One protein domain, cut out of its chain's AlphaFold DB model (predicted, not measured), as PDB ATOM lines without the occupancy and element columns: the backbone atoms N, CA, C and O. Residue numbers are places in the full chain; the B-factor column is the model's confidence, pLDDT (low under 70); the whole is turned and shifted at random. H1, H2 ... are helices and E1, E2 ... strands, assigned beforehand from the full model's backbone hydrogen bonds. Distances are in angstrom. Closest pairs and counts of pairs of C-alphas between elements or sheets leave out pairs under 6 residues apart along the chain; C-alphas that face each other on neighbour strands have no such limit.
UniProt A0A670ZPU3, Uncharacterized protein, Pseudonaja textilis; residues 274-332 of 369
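What this domain is: This is residues 274 to 332 of the 369 residues of an uncharacterized protein of Pseudonaja textilis (UniProt A0A670ZPU3). A narrow three-stranded sheet forms a wall, with H1 packed toward one end and H2 grazing it toward the other. The 59 printed residues hold H1, E1, E2, H2, E3 in that order; the sheet, E2 - E1 - E3, is antiparallel. The class is mixed; the whole is compact, radius of gyration of the C-alphas 11.9 A, spanning 36 by 20 by 17 A.

Where its parts are: Find C-alpha 274 at (2.036, 76.567, -22.082): H1, residues 274 to 284, runs 15.1 A. Then come E1, 292 to 298, 18.8 A; E2, 301 to 304; H2, 311 to 319; and E3, 326 to 331, ending at (-7.354, 73.337, -11.979).

How they stand to each other: Look at N 295 and O 328, 2.8 A, between E1 and E3, and N 296 and O 303, 2.8 A, in hairpin E1 and E2. H1 touches E1, closest C-alphas Cys 277 and Gly 293, 6.3 A. H2 only grazes the sheet with residues 311 to 315. In H1 and H2 every O i to N i+4 pair is within hydrogen-bond range.

The domain as a whole: The printed part has no cut; pLDDT is under 70 at 299 to 300 and 319 to 324.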
ATOM      1  N   ALA A 274       3.157  75.813 -21.517       83.56
ATOM      2  CA  ALA A 274       2.036  76.567 -22.082       83.56
ATOM      3  C   ALA A 274       1.388  75.847 -23.271       83.56
ATOM      4  O   ALA A 274       0.169  75.687 -23.319       83.56
ATOM      5  N   LEU A 275       2.205  75.354 -24.207       82.00
ATOM      6  CA  LEU A 275       1.722  74.608 -25.366       82.00
ATOM      7  C   LEU A 275       1.103  73.273 -24.943       82.00
ATOM      8  O   LEU A 275       0.062  72.889 -25.473       82.00
ATOM      9  N   VAL A 276       1.696  72.579 -23.966       83.31
ATOM     10  CA  VAL A 276       1.119  71.344 -23.409       83.31
ATOM     11  C   VAL A 276      -0.232  71.623 -22.750       83.31
ATOM     12  O   VAL A 276      -1.181  70.877 -22.974       83.31
ATOM     13  N   CYS A 277      -0.358  72.708 -21.984       85.75
ATOM     14  CA  CYS A 277      -1.619  73.140 -21.383       85.75
ATOM     15  C   CYS A 277      -2.673  73.490 -22.440       85.75
ATOM     16  O   CYS A 277      -3.830  73.117 -22.265       85.75
ATOM     17  N   ALA A 278      -2.287  74.148 -23.537       81.00
ATOM     18  CA  ALA A 278      -3.183  74.448 -24.654       81.00
ATOM     19  C   ALA A 278      -3.658  73.168 -25.362       81.00
ATOM     20  O   ALA A 278      -4.859  72.979 -25.548       81.00
ATOM     21  N   ALA A 279      -2.741  72.240 -25.652       78.88
ATOM     22  CA  ALA A 279      -3.066  70.939 -26.235       78.88
ATOM     23  C   ALA A 279      -3.966  70.103 -25.310       78.88
ATOM     24  O   ALA A 279      -4.867  69.405 -25.773       78.88
ATOM     25  N   CYS A 280      -3.759  70.183 -23.993       77.94
ATOM     26  CA  CYS A 280      -4.656  69.597 -23.004       77.94
ATOM     27  C   CYS A 280      -6.037  70.269 -23.038       77.94
ATOM     28  O   CYS A 280      -7.039  69.565 -23.124       77.94
ATOM     29  N   ALA A 281      -6.115  71.601 -23.002       81.44
ATOM     30  CA  ALA A 281      -7.385  72.326 -23.006       81.44
ATOM     31  C   ALA A 281      -8.230  71.993 -24.246       81.44
ATOM     32  O   ALA A 281      -9.410  71.676 -24.114       81.44
ATOM     33  N   GLU A 282      -7.605  71.960 -25.425       75.69
ATOM     34  CA  GLU A 282      -8.239  71.556 -26.683       75.69
ATOM     35  C   GLU A 282      -8.690  70.088 -26.641       75.69
ATOM     36  O   GLU A 282      -9.856  69.774 -26.878       75.69
ATOM     37  N   LYS A 283      -7.793  69.173 -26.252       70.81
ATOM     38  CA  LYS A 283      -8.073  67.728 -26.212       70.81
ATOM     39  C   LYS A 283      -9.145  67.345 -25.190       70.81
ATOM     40  O   LYS A 283      -9.862  66.361 -25.391       70.81
ATOM     41  N   TYR A 284      -9.229  68.071 -24.078       70.88
ATOM     42  CA  TYR A 284     -10.176  67.811 -22.994       70.88
ATOM     43  C   TYR A 284     -11.423  68.705 -23.048       70.88
ATOM     44  O   TYR A 284     -12.335  68.491 -22.251       70.88
ATOM     45  N   GLY A 285     -11.512  69.638 -24.003       73.56
ATOM     46  CA  GLY A 285     -12.663  70.528 -24.172       73.56
ATOM     47  C   GLY A 285     -12.853  71.511 -23.012       73.56
ATOM     48  O   GLY A 285     -13.985  71.776 -22.613       73.56
ATOM     49  N   VAL A 286     -11.757  72.010 -22.433       80.38
ATOM     50  CA  VAL A 286     -11.783  72.964 -21.314       80.38
ATOM     51  C   VAL A 286     -12.081  74.366 -21.846       80.38
ATOM     52  O   VAL A 286     -11.303  74.911 -22.624       80.38
ATOM     53  N   SER A 287     -13.196  74.961 -21.411       75.44
ATOM     54  CA  SER A 287     -13.645  76.285 -21.873       75.44
ATOM     55  C   SER A 287     -12.793  77.444 -21.341       75.44
ATOM     56  O   SER A 287     -12.615  78.434 -22.041       75.44
ATOM     57  N   ASP A 288     -12.248  77.311 -20.127       79.94
ATOM     58  CA  ASP A 288     -11.316  78.270 -19.523       79.94
ATOM     59  C   ASP A 288      -9.960  77.596 -19.278       79.94
ATOM     60  O   ASP A 288      -9.676  77.067 -18.200       79.94
ATOM     61  N   GLY A 289      -9.120  77.572 -20.315       75.44
ATOM     62  CA  GLY A 289      -7.784  76.981 -20.237       75.44
ATOM     63  C   GLY A 289      -6.855  77.690 -19.242       75.44
ATOM     64  O   GLY A 289      -5.927  77.058 -18.737       75.44
ATOM     65  N   ALA A 290      -7.110  78.963 -18.911       79.44
ATOM     66  CA  ALA A 290      -6.264  79.758 -18.018       79.44
ATOM     67  C   ALA A 290      -6.413  79.346 -16.542       79.44
ATOM     68  O   ALA A 290      -5.459  79.473 -15.760       79.44
ATOM     69  N   ALA A 291      -7.575  78.790 -16.179       82.06
ATOM     70  CA  ALA A 291      -7.863  78.231 -14.859       82.06
ATOM     71  C   ALA A 291      -7.156  76.892 -14.577       82.06
ATOM     72  O   ALA A 291      -7.171  76.413 -13.439       82.06
ATOM     73  N   TYR A 292      -6.518  76.284 -15.580       84.06
ATOM     74  CA  TYR A 292      -5.839  74.995 -15.477       84.06
ATOM     75  C   TYR A 292      -4.328  75.145 -15.657       84.06
ATOM     76  O   TYR A 292      -3.832  76.102 -16.248       84.06
ATOM     77  N   GLY A 293      -3.575  74.196 -15.110       87.25
ATOM     78  CA  GLY A 293      -2.122  74.171 -15.206       87.25
ATOM     79  C   GLY A 293      -1.580  72.751 -15.187       87.25
ATOM     80  O   GLY A 293      -2.260  71.814 -14.759       87.25
ATOM     81  N   LEU A 294      -0.348  72.595 -15.663       87.81
ATOM     82  CA  LEU A 294       0.385  71.340 -15.585       87.81
ATOM     83  C   LEU A 294       1.191  71.312 -14.287       87.81
ATOM     84  O   LEU A 294       2.010  72.193 -14.034       87.81
ATOM     85  N   PHE A 295       0.964  70.293 -13.475       86.38
ATOM     86  CA  PHE A 295       1.636  70.106 -12.203       86.38
ATOM     87  C   PHE A 295       2.613  68.945 -12.287       86.38
ATOM     88  O   PHE A 295       2.291  67.891 -12.832       86.38
ATOM     89  N   LEU A 296       3.784  69.140 -11.703       85.12
ATOM     90  CA  LEU A 296       4.724  68.092 -11.363       85.12
ATOM     91  C   LEU A 296       4.287  67.472 -10.032       85.12
ATOM     92  O   LEU A 296       4.137  68.190  -9.043       85.12
ATOM     93  N   VAL A 297       4.053  66.163 -10.016       80.19
ATOM     94  CA  VAL A 297       3.646  65.410  -8.826       80.19
ATOM     95  C   VAL A 297       4.716  64.372  -8.513       80.19
ATOM     96  O   VAL A 297       4.954  63.458  -9.308       80.19
ATOM     97  N   SER A 298       5.318  64.528  -7.340       73.56
ATOM     98  CA  SER A 298       6.230  63.571  -6.712       73.56
ATOM     99  C   SER A 298       5.567  62.993  -5.455       73.56
ATOM    100  O   SER A 298       4.551  63.516  -4.994       73.56
ATOM    101  N   ASP A 299       6.150  61.948  -4.864       64.75
ATOM    102  CA  ASP A 299       5.585  61.249  -3.693       64.75
ATOM    103  C   ASP A 299       5.323  62.171  -2.482       64.75
ATOM    104  O   ASP A 299       4.484  61.867  -1.636       64.75
ATOM    105  N   SER A 300       6.010  63.315  -2.406       64.31
ATOM    106  CA  SER A 300       5.932  64.267  -1.293       64.31
ATOM    107  C   SER A 300       5.457  65.675  -1.668       64.31
ATOM    108  O   SER A 300       5.316  66.514  -0.777       64.31
ATOM    109  N   SER A 301       5.229  65.990  -2.950       76.19
ATOM    110  CA  SER A 301       4.895  67.363  -3.355       76.19
ATOM    111  C   SER A 301       4.136  67.457  -4.680       76.19
ATOM    112  O   SER A 301       4.192  66.588  -5.546       76.19
ATOM    113  N   THR A 302       3.384  68.547  -4.834       81.50
ATOM    114  CA  THR A 302       2.716  68.922  -6.084       81.50
ATOM    115  C   THR A 302       3.066  70.369  -6.400       81.50
ATOM    116  O   THR A 302       2.685  71.266  -5.651       81.50
ATOM    117  N   GLN A 303       3.770  70.605  -7.505       83.94
ATOM    118  CA  GLN A 303       4.236  71.933  -7.904       83.94
ATOM    119  C   GLN A 303       3.715  72.303  -9.292       83.94
ATOM    120  O   GLN A 303       3.760  71.495 -10.214       83.94
ATOM    121  N   LEU A 304       3.233  73.537  -9.455       86.62
ATOM    122  CA  LEU A 304       2.849  74.070 -10.763       86.62
ATOM    123  C   LEU A 304       4.101  74.328 -11.612       86.62
ATOM    124  O   LEU A 304       5.034  74.987 -11.152       86.62
ATOM    125  N   LEU A 305       4.110  73.832 -12.850       86.56
ATOM    126  CA  LEU A 305       5.208  74.072 -13.781       86.56
ATOM    127  C   LEU A 305       5.103  75.466 -14.410       86.56
ATOM    128  O   LEU A 305       4.013  75.845 -14.852       86.56
ATOM    129  N   PRO A 306       6.221  76.206 -14.505       87.25
ATOM    130  CA  PRO A 306       6.277  77.451 -15.259       87.25
ATOM    131  C   PRO A 306       5.920  77.238 -16.734       87.25
ATOM    132  O   PRO A 306       6.236  76.201 -17.325       87.25
ATOM    133  N   GLU A 307       5.264  78.231 -17.330       85.06
ATOM    134  CA  GLU A 307       4.716  78.174 -18.691       85.06
ATOM    135  C   GLU A 307       5.789  78.019 -19.784       85.06
ATOM    136  O   GLU A 307       5.538  77.391 -20.813       85.06
ATOM    137  N   ASP A 308       6.992  78.523 -19.530       85.88
ATOM    138  CA  ASP A 308       8.179  78.481 -20.388       85.88
ATOM    139  C   ASP A 308       9.024  77.205 -20.217       85.88
ATOM    140  O   ASP A 308       9.905  76.916 -21.029       85.88
ATOM    141  N   SER A 309       8.745  76.403 -19.188       85.81
ATOM    142  CA  SER A 309       9.464  75.150 -18.944       85.81
ATOM    143  C   SER A 309       9.141  74.092 -20.000       85.81
ATOM    144  O   SER A 309       8.065  74.092 -20.586       85.81
ATOM    145  N   CYS A 310      10.056  73.150 -20.233       86.31
ATOM    146  CA  CYS A 310       9.837  72.008 -21.128       86.31
ATOM    147  C   CYS A 310       9.629  70.735 -20.289       86.31
ATOM    148  O   CYS A 310      10.615  70.222 -19.745       86.31
ATOM    149  N   PRO A 311       8.406  70.178 -20.183       83.38
ATOM    150  CA  PRO A 311       8.121  69.047 -19.293       83.38
ATOM    151  C   PRO A 311       9.002  67.813 -19.540       83.38
ATOM    152  O   PRO A 311       9.364  67.122 -18.593       83.38
ATOM    153  N   GLN A 312       9.416  67.560 -20.787       79.31
ATOM    154  CA  GLN A 312      10.322  66.453 -21.123       79.31
ATOM    155  C   GLN A 312      11.757  66.673 -20.625       79.31
ATOM    156  O   GLN A 312      12.393  65.722 -20.181       79.31
ATOM    157  N   LYS A 313      12.259  67.917 -20.651       80.94
ATOM    158  CA  LYS A 313      13.583  68.259 -20.100       80.94
ATOM    159  C   LYS A 313      13.564  68.179 -18.577       80.94
ATOM    160  O   LYS A 313      14.404  67.510 -17.995       80.94
ATOM    161  N   VAL A 314      12.518  68.730 -17.954       81.00
ATOM    162  CA  VAL A 314      12.287  68.625 -16.502       81.00
ATOM    163  C   VAL A 314      12.207  67.160 -16.066       81.00
ATOM    164  O   VAL A 314      12.821  66.772 -15.078       81.00
ATOM    165  N   ARG A 315      11.501  66.314 -16.826       77.56
ATOM    166  CA  ARG A 315      11.444  64.873 -16.567       77.56
ATOM    167  C   ARG A 315      12.813  64.206 -16.700       77.56
ATOM    168  O   ARG A 315      13.153  63.388 -15.853       77.56
ATOM    169  N   ALA A 316      13.576  64.522 -17.747       76.44
ATOM    170  CA  ALA A 316      14.901  63.947 -17.972       76.44
ATOM    171  C   ALA A 316      15.890  64.315 -16.852       76.44
ATOM    172  O   ALA A 316      16.621  63.442 -16.389       76.44
ATOM    173  N   ASP A 317      15.853  65.560 -16.378       77.19
ATOM    174  CA  ASP A 317      16.711  66.049 -15.294       77.19
ATOM    175  C   ASP A 317      16.331  65.439 -13.935       77.19
ATOM    176  O   ASP A 317      17.200  65.116 -13.123       77.19
ATOM    177  N   LEU A 318      15.031  65.251 -13.677       73.31
ATOM    178  CA  LEU A 318      14.544  64.697 -12.413       73.31
ATOM    179  C   LEU A 318      14.683  63.178 -12.333       73.31
ATOM    180  O   LEU A 318      15.036  62.684 -11.273       73.31
ATOM    181  N   LEU A 319      14.520  62.442 -13.438       66.31
ATOM    182  CA  LEU A 319      14.771  60.991 -13.473       66.31
ATOM    183  C   LEU A 319      16.235  60.624 -13.170       66.31
ATOM    184  O   LEU A 319      16.520  59.481 -12.825       66.31
ATOM    185  N   GLN A 320      17.166  61.574 -13.307       63.72
ATOM    186  CA  GLN A 320      18.569  61.393 -12.919       63.72
ATOM    187  C   GLN A 320      18.821  61.649 -11.422       63.72
ATOM    188  O   GLN A 320      19.886  61.289 -10.923       63.72
ATOM    189  N   ARG A 321      17.882  62.286 -10.707       59.25
ATOM    190  CA  ARG A 321      18.071  62.805  -9.339       59.25
ATOM    191  C   ARG A 321      17.094  62.227  -8.310       59.25
ATOM    192  O   ARG A 321      17.486  62.048  -7.163       59.25
ATOM    193  N   GLU A 322      15.857  61.935  -8.704       55.91
ATOM    194  CA  GLU A 322      14.763  61.433  -7.862       55.91
ATOM    195  C   GLU A 322      13.953  60.347  -8.605       55.91
ATOM    196  O   GLU A 322      14.089  60.173  -9.815       55.91
ATOM    197  N   GLY A 323      13.150  59.572  -7.862       59.66
ATOM    198  CA  GLY A 323      12.371  58.425  -8.352       59.66
ATOM    199  C   GLY A 323      11.202  58.772  -9.293       59.66
ATOM    200  O   GLY A 323      11.333  59.556 -10.225       59.66
ATOM    201  N   SER A 324      10.043  58.124  -9.125       61.31
ATOM    202  CA  SER A 324       8.915  58.257 -10.060       61.31
ATOM    203  C   SER A 324       8.348  59.678 -10.118       61.31
ATOM    204  O   SER A 324       7.796  60.175  -9.143       61.31
ATOM    205  N   VAL A 325       8.418  60.296 -11.300       70.44
ATOM    206  CA  VAL A 325       7.881  61.634 -11.576       70.44
ATOM    207  C   VAL A 325       6.639  61.535 -12.456       70.44
ATOM    208  O   VAL A 325       6.698  60.963 -13.550       70.44
ATOM    209  N   ASN A 326       5.534  62.140 -12.016       78.75
ATOM    210  CA  ASN A 326       4.279  62.197 -12.764       78.75
ATOM    211  C   ASN A 326       3.885  63.642 -13.089       78.75
ATOM    212  O   ASN A 326       4.170  64.566 -12.333       78.75
ATOM    213  N   PHE A 327       3.190  63.836 -14.211       83.12
ATOM    214  CA  PHE A 327       2.633  65.132 -14.598       83.12
ATOM    215  C   PHE A 327       1.110  65.060 -14.595       83.12
ATOM    216  O   PHE A 327       0.530  64.145 -15.183       83.12
ATOM    217  N   VAL A 328       0.462  66.030 -13.958       82.31
ATOM    218  CA  VAL A 328      -0.996  66.079 -13.815       82.31
ATOM    219  C   VAL A 328      -1.510  67.429 -14.292       82.31
ATOM    220  O   VAL A 328      -1.137  68.471 -13.764       82.31
ATOM    221  N   TYR A 329      -2.394  67.417 -15.284       82.81
ATOM    222  CA  TYR A 329      -3.118  68.607 -15.723       82.81
ATOM    223  C   TYR A 329      -4.396  68.761 -14.888       82.81
ATOM    224  O   TYR A 329      -5.249  67.874 -14.913       82.81
ATOM    225  N   LYS A 330      -4.515  69.845 -14.111       80.69
ATOM    226  CA  LYS A 330      -5.636  70.067 -13.174       80.69
ATOM    227  C   LYS A 330      -5.921  71.567 -12.943       80.69
ATOM    228  O   LYS A 330      -5.092  72.395 -13.327       80.69
ATOM    229  N   PRO A 331      -7.052  71.942 -12.306       84.12
ATOM    230  CA  PRO A 331      -7.354  73.337 -11.979       84.12
ATOM    231  C   PRO A 331      -6.331  73.934 -11.004       84.12
ATOM    232  O   PRO A 331      -5.981  73.292 -10.009       84.12
ATOM    233  N   LYS A 332      -5.914  75.186 -11.230       81.25
ATOM    234  CA  LYS A 332      -4.966  75.918 -10.367       81.25
ATOM    235  C   LYS A 332      -5.480  76.095  -8.931       81.25
ATOM    236  O   LYS A 332      -4.684  76.090  -7.999       81.25
TER     237      LYS A 332